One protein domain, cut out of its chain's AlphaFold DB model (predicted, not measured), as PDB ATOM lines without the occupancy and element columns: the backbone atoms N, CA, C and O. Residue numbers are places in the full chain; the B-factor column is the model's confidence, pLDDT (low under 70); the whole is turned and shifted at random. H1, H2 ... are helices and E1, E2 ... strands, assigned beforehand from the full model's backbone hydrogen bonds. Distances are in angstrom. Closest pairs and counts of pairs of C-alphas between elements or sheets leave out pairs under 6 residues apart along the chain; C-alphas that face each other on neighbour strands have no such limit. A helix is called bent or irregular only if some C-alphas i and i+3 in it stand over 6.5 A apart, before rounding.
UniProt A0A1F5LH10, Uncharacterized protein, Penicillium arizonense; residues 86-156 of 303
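What this domain is: This is residues 86 to 156 of the 303 residues of an uncharacterized protein of Penicillium arizonense (UniProt A0A1F5LH10). With little regular structure, two small strand hairpins follow each other, E1-E2 and E3-E4, E2 running on into E3; a short helix, H1, precedes E1, and residues 86 to 116 hold no named element. The printed part has 71 residues, 23 in named elements, ordered H1, E1, E2, E3, E4; both sheets are antiparallel and the class is mixed. It is compact, radius of gyration of the C-alphas 12.5 A, spanning 39 by 26 by 19 A.

How they stand to each other: E3, residues 136 to 140, and E4, residues 145 to 149, form a hairpin; N 138 and O 147 are 2.8 A apart. Residues 87 to 88 pair antiparallel with 138 to 139. E2, residues 132 to 134, runs on into E3 at 44 degrees and forms a hairpin with E1, residues 124 to 126; N 133 and O 125 are 2.8 A apart. The closest C-alphas of H1, residues 117 to 123, and E4, Arg 122 and Phe 148, are 6.4 A apart. H1 is irregular, C-alphas 118 and 121 being 7.1 A apart; 1 of 3 O i to N i+4 and 2 of 4 O i to N i+3 pairs are within hydrogen-bond range.

Where its parts are: H1 begins at C-alpha 117 (22.928, -27.497, -30.926) and measures 10.2 A, E1 6.7 A, E2 6.6 A, E3 13.2 A and E4 13.1 A, ending at C-alpha 149 (18.261, -34.590, -15.602).

The domain as a whole: The C-alphas farthest apart, Ser 108 and Asp 129, are 39.9 A apart. The printed part has no cut and no long link; pLDDT is under 70 at residues 98 to 100 and 128.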
ATOM      1  N   LEU A  86      11.113 -43.584 -19.121       95.44
ATOM      2  CA  LEU A  86      12.343 -42.957 -19.559       95.44
ATOM      3  C   LEU A  86      13.470 -43.985 -19.641       95.44
ATOM      4  O   LEU A  86      13.773 -44.669 -18.659       95.44
ATOM      5  N   ASP A  87      14.153 -44.000 -20.777       94.06
ATOM      6  CA  ASP A  87      15.381 -44.749 -20.985       94.06
ATOM      7  C   ASP A  87      16.578 -43.822 -20.843       94.06
ATOM      8  O   ASP A  87      16.714 -42.822 -21.551       94.06
ATOM      9  N   LYS A  88      17.464 -44.146 -19.903       94.75
ATOM     10  CA  LYS A  88      18.710 -43.405 -19.734       94.75
ATOM     11  C   LYS A  88      19.645 -43.707 -20.900       94.75
ATOM     12  O   LYS A  88      19.979 -44.869 -21.125       94.75
ATOM     13  N   LEU A  89      20.116 -42.660 -21.565       94.12
ATOM     14  CA  LEU A  89      21.071 -42.747 -22.663       94.12
ATOM     15  C   LEU A  89      22.393 -42.077 -22.284       94.12
ATOM     16  O   LEU A  89      22.473 -41.293 -21.339       94.12
ATOM     17  N   SER A  90      23.449 -42.399 -23.023       93.75
ATOM     18  CA  SER A  90      24.684 -41.629 -23.004       93.75
ATOM     19  C   SER A  90      24.528 -40.381 -23.862       93.75
ATOM     20  O   SER A  90      23.962 -40.417 -24.948       93.75
ATOM     21  N   ARG A  91      25.144 -39.274 -23.447       94.31
ATOM     22  CA  ARG A  91      25.285 -38.066 -24.281       94.31
ATOM     23  C   ARG A  91      25.984 -38.301 -25.626       94.31
ATOM     24  O   ARG A  91      25.860 -37.467 -26.523       94.31
ATOM     25  N   TRP A  92      26.720 -39.402 -25.746       95.12
ATOM     26  CA  TRP A  92      27.435 -39.804 -26.956       95.12
ATOM     27  C   TRP A  92      26.661 -40.801 -27.821       95.12
ATOM     28  O   TRP A  92      27.148 -41.168 -28.888       95.12
ATOM     29  N   ASP A  93      25.477 -41.230 -27.378       95.38
ATOM     30  CA  ASP A  93      24.583 -42.036 -28.203       95.38
ATOM     31  C   ASP A  93      24.007 -41.190 -29.345       95.38
ATOM     32  O   ASP A  93      23.980 -39.953 -29.282       95.38
ATOM     33  N   VAL A  94      23.540 -41.873 -30.393       94.44
ATOM     34  CA  VAL A  94      22.892 -41.236 -31.544       94.44
ATOM     35  C   VAL A  94      21.635 -40.501 -31.078       94.44
ATOM     36  O   VAL A  94      20.816 -41.042 -30.335       94.44
ATOM     37  N   ALA A  95      21.501 -39.247 -31.494       93.44
ATOM     38  CA  ALA A  95      20.364 -38.413 -31.152       93.44
ATOM     39  C   ALA A  95      19.140 -38.768 -31.997       93.44
ATOM     40  O   ALA A  95      19.276 -39.060 -33.182       93.44
ATOM     41  N   TYR A  96      17.950 -38.661 -31.415       90.44
ATOM     42  CA  TYR A  96      16.684 -38.791 -32.130       90.44
ATOM     43  C   TYR A  96      16.064 -37.425 -32.452       90.44
ATOM     44  O   TYR A  96      16.163 -36.474 -31.674       90.44
ATOM     45  N   GLU A  97      15.400 -37.336 -33.600       80.88
ATOM     46  CA  GLU A  97      14.542 -36.234 -34.006       80.88
ATOM     47  C   GLU A  97      13.274 -36.314 -33.153       80.88
ATOM     48  O   GLU A  97      12.517 -37.290 -33.207       80.88
ATOM     49  N   GLY A  98      13.098 -35.315 -32.287       66.25
ATOM     50  CA  GLY A  98      11.943 -35.258 -31.402       66.25
ATOM     51  C   GLY A  98      10.670 -35.092 -32.224       66.25
ATOM     52  O   GLY A  98      10.516 -34.035 -32.825       66.25
ATOM     53  N   ASP A  99       9.810 -36.120 -32.185       59.12
ATOM     54  CA  ASP A  99       8.536 -36.351 -32.905       59.12
ATOM     55  C   ASP A  99       8.481 -37.613 -33.787       59.12
ATOM     56  O   ASP A  99       7.387 -38.000 -34.207       59.12
ATOM     57  N   SER A 100       9.611 -38.264 -34.086       61.62
ATOM     58  CA  SER A 100       9.601 -39.359 -35.068       61.62
ATOM     59  C   SER A 100      10.435 -40.584 -34.717       61.62
ATOM     60  O   SER A 100      10.460 -41.529 -35.513       61.62
ATOM     61  N   SER A 101      11.103 -40.601 -33.555       71.56
ATOM     62  CA  SER A 101      12.045 -41.666 -33.163       71.56
ATOM     63  C   SER A 101      13.116 -41.952 -34.239       71.56
ATOM     64  O   SER A 101      13.738 -43.014 -34.260       71.56
ATOM     65  N   LYS A 102      13.332 -41.018 -35.178       85.75
ATOM     66  CA  LYS A 102      14.329 -41.137 -36.244       85.75
ATOM     67  C   LYS A 102      15.653 -40.614 -35.747       85.75
ATOM     68  O   LYS A 102      15.697 -39.575 -35.109       85.75
ATOM     69  N   GLU A 103      16.734 -41.295 -36.074       91.12
ATOM     70  CA  GLU A 103      18.073 -40.782 -35.805       91.12
ATOM     71  C   GLU A 103      18.292 -39.434 -36.516       91.12
ATOM     72  O   GLU A 103      17.845 -39.238 -37.649       91.12
ATOM     73  N   LEU A 104      18.990 -38.510 -35.861       90.50
ATOM     74  CA  LEU A 104      19.429 -37.244 -36.433       90.50
ATOM     75  C   LEU A 104      20.742 -37.445 -37.180       90.50
ATOM     76  O   LEU A 104      21.708 -37.988 -36.644       90.50
ATOM     77  N   TRP A 105      20.779 -36.947 -38.413       91.62
ATOM     78  CA  TRP A 105      21.937 -37.039 -39.293       91.62
ATOM     79  C   TRP A 105      22.371 -35.650 -39.755       91.62
ATOM     80  O   TRP A 105      21.551 -34.854 -40.212       91.62
ATOM     81  N   GLU A 106      23.675 -35.385 -39.727       91.00
ATOM     82  CA  GLU A 106      24.289 -34.197 -40.317       91.00
ATOM     83  C   GLU A 106      25.362 -34.631 -41.319       91.00
ATOM     84  O   GLU A 106      26.274 -35.394 -41.001       91.00
ATOM     85  N   ASN A 107      25.245 -34.175 -42.570       90.69
ATOM     86  CA  ASN A 107      26.169 -34.530 -43.655       90.69
ATOM     87  C   ASN A 107      26.390 -36.052 -43.817       90.69
ATOM     88  O   ASN A 107      27.495 -36.494 -44.121       90.69
ATOM     89  N   SER A 108      25.326 -36.850 -43.656       90.81
ATOM     90  CA  SER A 108      25.349 -38.327 -43.702       90.81
ATOM     91  C   SER A 108      26.114 -39.014 -42.563       90.81
ATOM     92  O   SER A 108      26.428 -40.196 -42.686       90.81
ATOM     93  N   ASN A 109      26.363 -38.324 -41.448       92.31
ATOM     94  CA  ASN A 109      26.842 -38.934 -40.208       92.31
ATOM     95  C   ASN A 109      25.777 -38.815 -39.109       92.31
ATOM     96  O   ASN A 109      25.124 -37.770 -39.037       92.31
ATOM     97  N   PRO A 110      25.599 -39.839 -38.257       93.25
ATOM     98  CA  PRO A 110      24.704 -39.737 -37.114       93.25
ATOM     99  C   PRO A 110      25.265 -38.712 -36.125       93.25
ATOM    100  O   PRO A 110      26.466 -38.700 -35.851       93.25
ATOM    101  N   MET A 111      24.400 -37.846 -35.604       95.06
ATOM    102  CA  MET A 111      24.780 -36.857 -34.596       95.06
ATOM    103  C   MET A 111      24.678 -37.459 -33.200       95.06
ATOM    104  O   MET A 111      23.673 -38.096 -32.881       95.06
ATOM    105  N   ALA A 112      25.657 -37.198 -32.335       95.38
ATOM    106  CA  ALA A 112      25.511 -37.511 -30.918       95.38
ATOM    107  C   ALA A 112      24.570 -36.514 -30.218       95.38
ATOM    108  O   ALA A 112      24.506 -35.337 -30.584       95.38
ATOM    109  N   ILE A 113      23.890 -36.942 -29.149       94.62
ATOM    110  CA  ILE A 113      22.989 -36.078 -28.357       94.62
ATOM    111  C   ILE A 113      23.693 -34.787 -27.894       94.62
ATOM    112  O   ILE A 113      23.111 -33.703 -27.970       94.62
ATOM    113  N   ALA A 114      24.960 -34.869 -27.473       93.62
ATOM    114  CA  ALA A 114      25.770 -33.712 -27.071       93.62
ATOM    115  C   ALA A 114      26.100 -32.727 -28.209       93.62
ATOM    116  O   ALA A 114      26.416 -31.559 -27.951       93.62
ATOM    117  N   GLU A 115      26.069 -33.186 -29.458       93.56
ATOM    118  CA  GLU A 115      26.441 -32.394 -30.633       93.56
ATOM    119  C   GLU A 115      25.264 -31.577 -31.166       93.56
ATOM    120  O   GLU A 115      25.468 -30.510 -31.758       93.56
ATOM    121  N   VAL A 116      24.032 -32.009 -30.884       91.69
ATOM    122  CA  VAL A 116      22.813 -31.309 -31.290       91.69
ATOM    123  C   VAL A 116      22.750 -29.938 -30.616       91.69
ATOM    124  O   VAL A 116      22.559 -29.802 -29.405       91.69
ATOM    125  N   SER A 117      22.872 -28.880 -31.422       90.69
ATOM    126  CA  SER A 117      22.928 -27.497 -30.926       90.69
ATOM    127  C   SER A 117      21.712 -27.106 -30.078       90.69
ATOM    128  O   SER A 117      21.864 -26.365 -29.108       90.69
ATOM    129  N   ALA A 118      20.529 -27.648 -30.384       88.62
ATOM    130  CA  ALA A 118      19.306 -27.416 -29.614       88.62
ATOM    131  C   ALA A 118      19.347 -28.006 -28.189       88.62
ATOM    132  O   ALA A 118      18.612 -27.545 -27.316       88.62
ATOM    133  N   TYR A 119      20.200 -29.003 -27.929       90.69
ATOM    134  CA  TYR A 119      20.288 -29.683 -26.631       90.69
ATOM    135  C   TYR A 119      21.421 -29.157 -25.752       90.69
ATOM    136  O   TYR A 119      21.380 -29.344 -24.538       90.69
ATOM    137  N   LYS A 120      22.397 -28.430 -26.313       88.06
ATOM    138  CA  LYS A 120      23.569 -27.933 -25.567       88.06
ATOM    139  C   LYS A 120      23.199 -27.147 -24.311       88.06
ATOM    140  O   LYS A 120      23.751 -27.416 -23.252       88.06
ATOM    141  N   ASN A 121      22.222 -26.246 -24.406       86.00
ATOM    142  CA  ASN A 121      21.776 -25.432 -23.268       86.00
ATOM    143  C   ASN A 121      20.921 -26.208 -22.251       86.00
ATOM    144  O   ASN A 121      20.588 -25.659 -21.210       86.00
ATOM    145  N   ARG A 122      20.524 -27.451 -22.557       87.81
ATOM    146  CA  ARG A 122      19.820 -28.353 -21.631       87.81
ATOM    147  C   ARG A 122      20.788 -29.323 -20.957       87.81
ATOM    148  O   ARG A 122      20.596 -29.658 -19.802       87.81
ATOM    149  N   ILE A 123      21.828 -29.742 -21.677       89.88
ATOM    150  CA  ILE A 123      22.885 -30.627 -21.172       89.88
ATOM    151  C   ILE A 123      23.843 -29.867 -20.256       89.88
ATOM    152  O   ILE A 123      24.237 -30.382 -19.218       89.88
ATOM    153  N   PHE A 124      24.249 -28.664 -20.655       88.00
ATOM    154  CA  PHE A 124      25.239 -27.864 -19.942       88.00
ATOM    155  C   PHE A 124      24.547 -26.674 -19.289       88.00
ATOM    156  O   PHE A 124      24.506 -25.579 -19.853       88.00
ATOM    157  N   LEU A 125      23.970 -26.912 -18.113       83.69
ATOM    158  CA  LEU A 125      23.338 -25.863 -17.323       83.69
ATOM    159  C   LEU A 125      24.387 -25.122 -16.504       83.69
ATOM    160  O   LEU A 125      25.347 -25.709 -16.017       83.69
ATOM    161  N   ILE A 126      24.180 -23.820 -16.357       78.06
ATOM    162  CA  ILE A 126      24.869 -23.005 -15.363       78.06
ATOM    163  C   ILE A 126      23.798 -22.641 -14.344       78.06
ATOM    164  O   ILE A 126      22.760 -22.095 -14.731       78.06
ATOM    165  N   ASP A 127      24.000 -23.014 -13.085       75.31
ATOM    166  CA  ASP A 127      23.043 -22.698 -12.028       75.31
ATOM    167  C   ASP A 127      23.124 -21.224 -11.585       75.31
ATOM    168  O   ASP A 127      23.865 -20.410 -12.143       75.31
ATOM    169  N   GLU A 128      22.311 -20.860 -10.591       69.31
ATOM    170  CA  GLU A 128      22.266 -19.496 -10.041       69.31
ATOM    171  C   GLU A 128      23.587 -19.074  -9.370       69.31
ATOM    172  O   GLU A 128      23.846 -17.874  -9.251       69.31
ATOM    173  N   ASP A 129      24.416 -20.039  -8.962       70.31
ATOM    174  CA  ASP A 129      25.713 -19.831  -8.318       70.31
ATOM    175  C   ASP A 129      26.868 -19.772  -9.343       70.31
ATOM    176  O   ASP A 129      27.993 -19.397  -9.006       70.31
ATOM    177  N   GLY A 130      26.576 -20.042 -10.621       73.25
ATOM    178  CA  GLY A 130      27.550 -20.050 -11.708       73.25
ATOM    179  C   GLY A 130      28.237 -21.401 -11.908       73.25
ATOM    180  O   GLY A 130      29.140 -21.498 -12.746       73.25
ATOM    181  N   ASP A 131      27.814 -22.434 -11.182       78.75
ATOM    182  CA  ASP A 131      28.360 -23.775 -11.303       78.75
ATOM    183  C   ASP A 131      27.793 -24.465 -12.542       78.75
ATOM    184  O   ASP A 131      26.599 -24.413 -12.853       78.75
ATOM    185  N   ARG A 132      28.691 -25.114 -13.289       81.12
ATOM    186  CA  ARG A 132      28.326 -25.869 -14.483       81.12
ATOM    187  C   ARG A 132      27.887 -27.271 -14.083       81.12
ATOM    188  O   ARG A 132      28.698 -28.058 -13.599       81.12
ATOM    189  N   HIS A 133      26.642 -27.596 -14.402       84.12
ATOM    190  CA  HIS A 133      26.058 -28.921 -14.245       84.12
ATOM    191  C   HIS A 133      25.933 -29.598 -15.602       84.12
ATOM    192  O   HIS A 133      25.520 -28.988 -16.593       84.12
ATOM    193  N   GLU A 134      26.320 -30.866 -15.642       90.38
ATOM    194  CA  GLU A 134      26.192 -31.705 -16.825       90.38
ATOM    195  C   GLU A 134      25.065 -32.707 -16.608       90.38
ATOM    196  O   GLU A 134      25.194 -33.622 -15.798       90.38
ATOM    197  N   LEU A 135      23.965 -32.518 -17.331       93.62
ATOM    198  CA  LEU A 135      22.798 -33.386 -17.253       93.62
ATOM    199  C   LEU A 135      22.898 -34.549 -18.240       93.62
ATOM    200  O   LEU A 135      23.430 -34.412 -19.345       93.62
ATOM    201  N   GLU A 136      22.327 -35.683 -17.855       95.00
ATOM    202  CA  GLU A 136      22.221 -36.874 -18.685       95.00
ATOM    203  C   GLU A 136      20.880 -36.902 -19.443       95.00
ATOM    204  O   GLU A 136      19.853 -36.461 -18.913       95.00
ATOM    205  N   PRO A 137      20.868 -37.389 -20.697       95.19
ATOM    206  CA  PRO A 137      19.656 -37.519 -21.485       95.19
ATOM    207  C   PRO A 137      18.862 -38.762 -21.080       95.19
ATOM    208  O   PRO A 137      19.387 -39.869 -20.959       95.19
ATOM    209  N   TYR A 138      17.558 -38.570 -20.965       95.50
ATOM    210  CA  TYR A 138      16.565 -39.604 -20.744       95.50
ATOM    211  C   TYR A 138      15.546 -39.535 -21.882       95.50
ATOM    212  O   TYR A 138      14.862 -38.523 -22.046       95.50
ATOM    213  N   TRP A 139      15.469 -40.579 -22.700       94.69
ATOM    214  CA  TRP A 139      14.549 -40.660 -23.829       94.69
ATOM    215  C   TRP A 139      13.189 -41.193 -23.393       94.69
ATOM    216  O   TRP A 139      13.117 -42.181 -22.670       94.69
ATOM    217  N   SER A 140      12.111 -40.564 -23.851       94.25
ATOM    218  CA  SER A 140      10.756 -41.083 -23.703       94.25
ATOM    219  C   SER A 140      10.212 -41.517 -25.058       94.25
ATOM    220  O   SER A 140       9.889 -40.663 -25.880       94.25
ATOM    221  N   GLU A 141      10.025 -42.824 -25.256       91.94
ATOM    222  CA  GLU A 141       9.304 -43.347 -26.429       91.94
ATOM    223  C   GLU A 141       7.841 -42.881 -26.454       91.94
ATOM    224  O   GLU A 141       7.273 -42.640 -27.509       91.94
ATOM    225  N   ASP A 142       7.219 -42.711 -25.284       92.19
ATOM    226  CA  ASP A 142       5.802 -42.342 -25.176       92.19
ATOM    227  C   ASP A 142       5.521 -40.872 -25.558       92.19
ATOM    228  O   ASP A 142       4.387 -40.496 -25.886       92.19
ATOM    229  N   LEU A 143       6.548 -40.022 -25.483       92.88
ATOM    230  CA  LEU A 143       6.476 -38.597 -25.817       92.88
ATOM    231  C   LEU A 143       7.305 -38.203 -27.045       92.88
ATOM    232  O   LEU A 143       7.239 -37.036 -27.437       92.88
ATOM    233  N   ASP A 144       8.100 -39.124 -27.593       92.62
ATOM    234  CA  ASP A 144       9.131 -38.871 -28.607       92.62
ATOM    235  C   ASP A 144      10.048 -37.688 -28.237       92.62
ATOM    236  O   ASP A 144      10.317 -36.796 -29.047       92.62
ATOM    237  N   GLN A 145      10.485 -37.623 -26.974       92.56
ATOM    238  CA  GLN A 145      11.192 -36.462 -26.418       92.56
ATOM    239  C   GLN A 145      12.291 -36.839 -25.427       92.56
ATOM    240  O   GLN A 145      12.181 -37.801 -24.669       92.56
ATOM    241  N   TYR A 146      13.310 -35.978 -25.358       93.44
ATOM    242  CA  TYR A 146      14.322 -36.003 -24.304       93.44
ATOM    243  C   TYR A 146      13.905 -35.193 -23.072       93.44
ATOM    244  O   TYR A 146      13.548 -34.008 -23.167       93.44
ATOM    245  N   LEU A 147      14.085 -35.804 -21.906       94.06
ATOM    246  CA  LEU A 147      14.269 -35.142 -20.622       94.06
ATOM    247  C   LEU A 147      15.774 -35.079 -20.315       94.06
ATOM    248  O   LEU A 147      16.485 -36.047 -20.556       94.06
ATOM    249  N   PHE A 148      16.261 -33.960 -19.783       93.56
ATOM    250  CA  PHE A 148      17.633 -33.861 -19.280       93.56
ATOM    251  C   PHE A 148      17.571 -33.673 -17.775       93.56
ATOM    252  O   PHE A 148      16.824 -32.812 -17.294       93.56
ATOM    253  N   ASP A 149      18.313 -34.508 -17.057       93.69
ATOM    254  CA  ASP A 149      18.261 -34.590 -15.602       93.69
ATOM    255  C   ASP A 149      19.574 -35.149 -15.027       93.69
ATOM    256  O   ASP A 149      20.476 -35.523 -15.779       93.69
ATOM    257  N   ASP A 150      19.697 -35.209 -13.705       92.31
ATOM    258  CA  ASP A 150      20.888 -35.716 -13.024       92.31
ATOM    259  C   ASP A 150      21.229 -37.166 -13.418       92.31
ATOM    260  O   ASP A 150      20.384 -37.973 -13.813       92.31
ATOM    261  N   ASP A 151      22.493 -37.557 -13.244       91.00
ATOM    262  CA  ASP A 151      22.955 -38.917 -13.544       91.00
ATOM    263  C   ASP A 151      22.466 -39.975 -12.531       91.00
ATOM    264  O   ASP A 151      22.625 -41.180 -12.762       91.00
ATOM    265  N   TYR A 152      21.942 -39.529 -11.387       91.19
ATOM    266  CA  TYR A 152      21.565 -40.335 -10.226       91.19
ATOM    267  C   TYR A 152      22.611 -41.397  -9.835       91.19
ATOM    268  O   TYR A 152      22.264 -42.519  -9.451       91.19
ATOM    269  N   LYS A 153      23.905 -41.062  -9.926       89.81
ATOM    270  CA  LYS A 153      25.048 -41.966  -9.697       89.81
ATOM    271  C   LYS A 153      24.974 -43.225 -10.562       89.81
ATOM    272  O   LYS A 153      25.108 -44.348 -10.064       89.81
ATOM    273  N   GLY A 154      24.687 -43.040 -11.846       86.62
ATOM    274  CA  GLY A 154      24.512 -44.127 -12.810       86.62
ATOM    275  C   GLY A 154      23.164 -44.853 -12.735       86.62
ATOM    276  O   GLY A 154      23.013 -45.883 -13.385       86.62
ATOM    277  N   LYS A 155      22.190 -44.357 -11.963       90.75
ATOM    278  CA  LYS A 155      20.847 -44.952 -11.842       90.75
ATOM    279  C   LYS A 155      19.779 -44.045 -12.469       90.75
ATOM    280  O   LYS A 155      20.098 -43.218 -13.315       90.75
ATOM    281  N   THR A 156      18.523 -44.228 -12.065       91.75
ATOM    282  CA  THR A 156      17.357 -43.433 -12.472       91.75
ATOM    283  C   THR A 156      16.710 -42.754 -11.255       91.75
ATOM    284  O   THR A 156      16.985 -43.138 -10.108       91.75
TER     285      THR A 156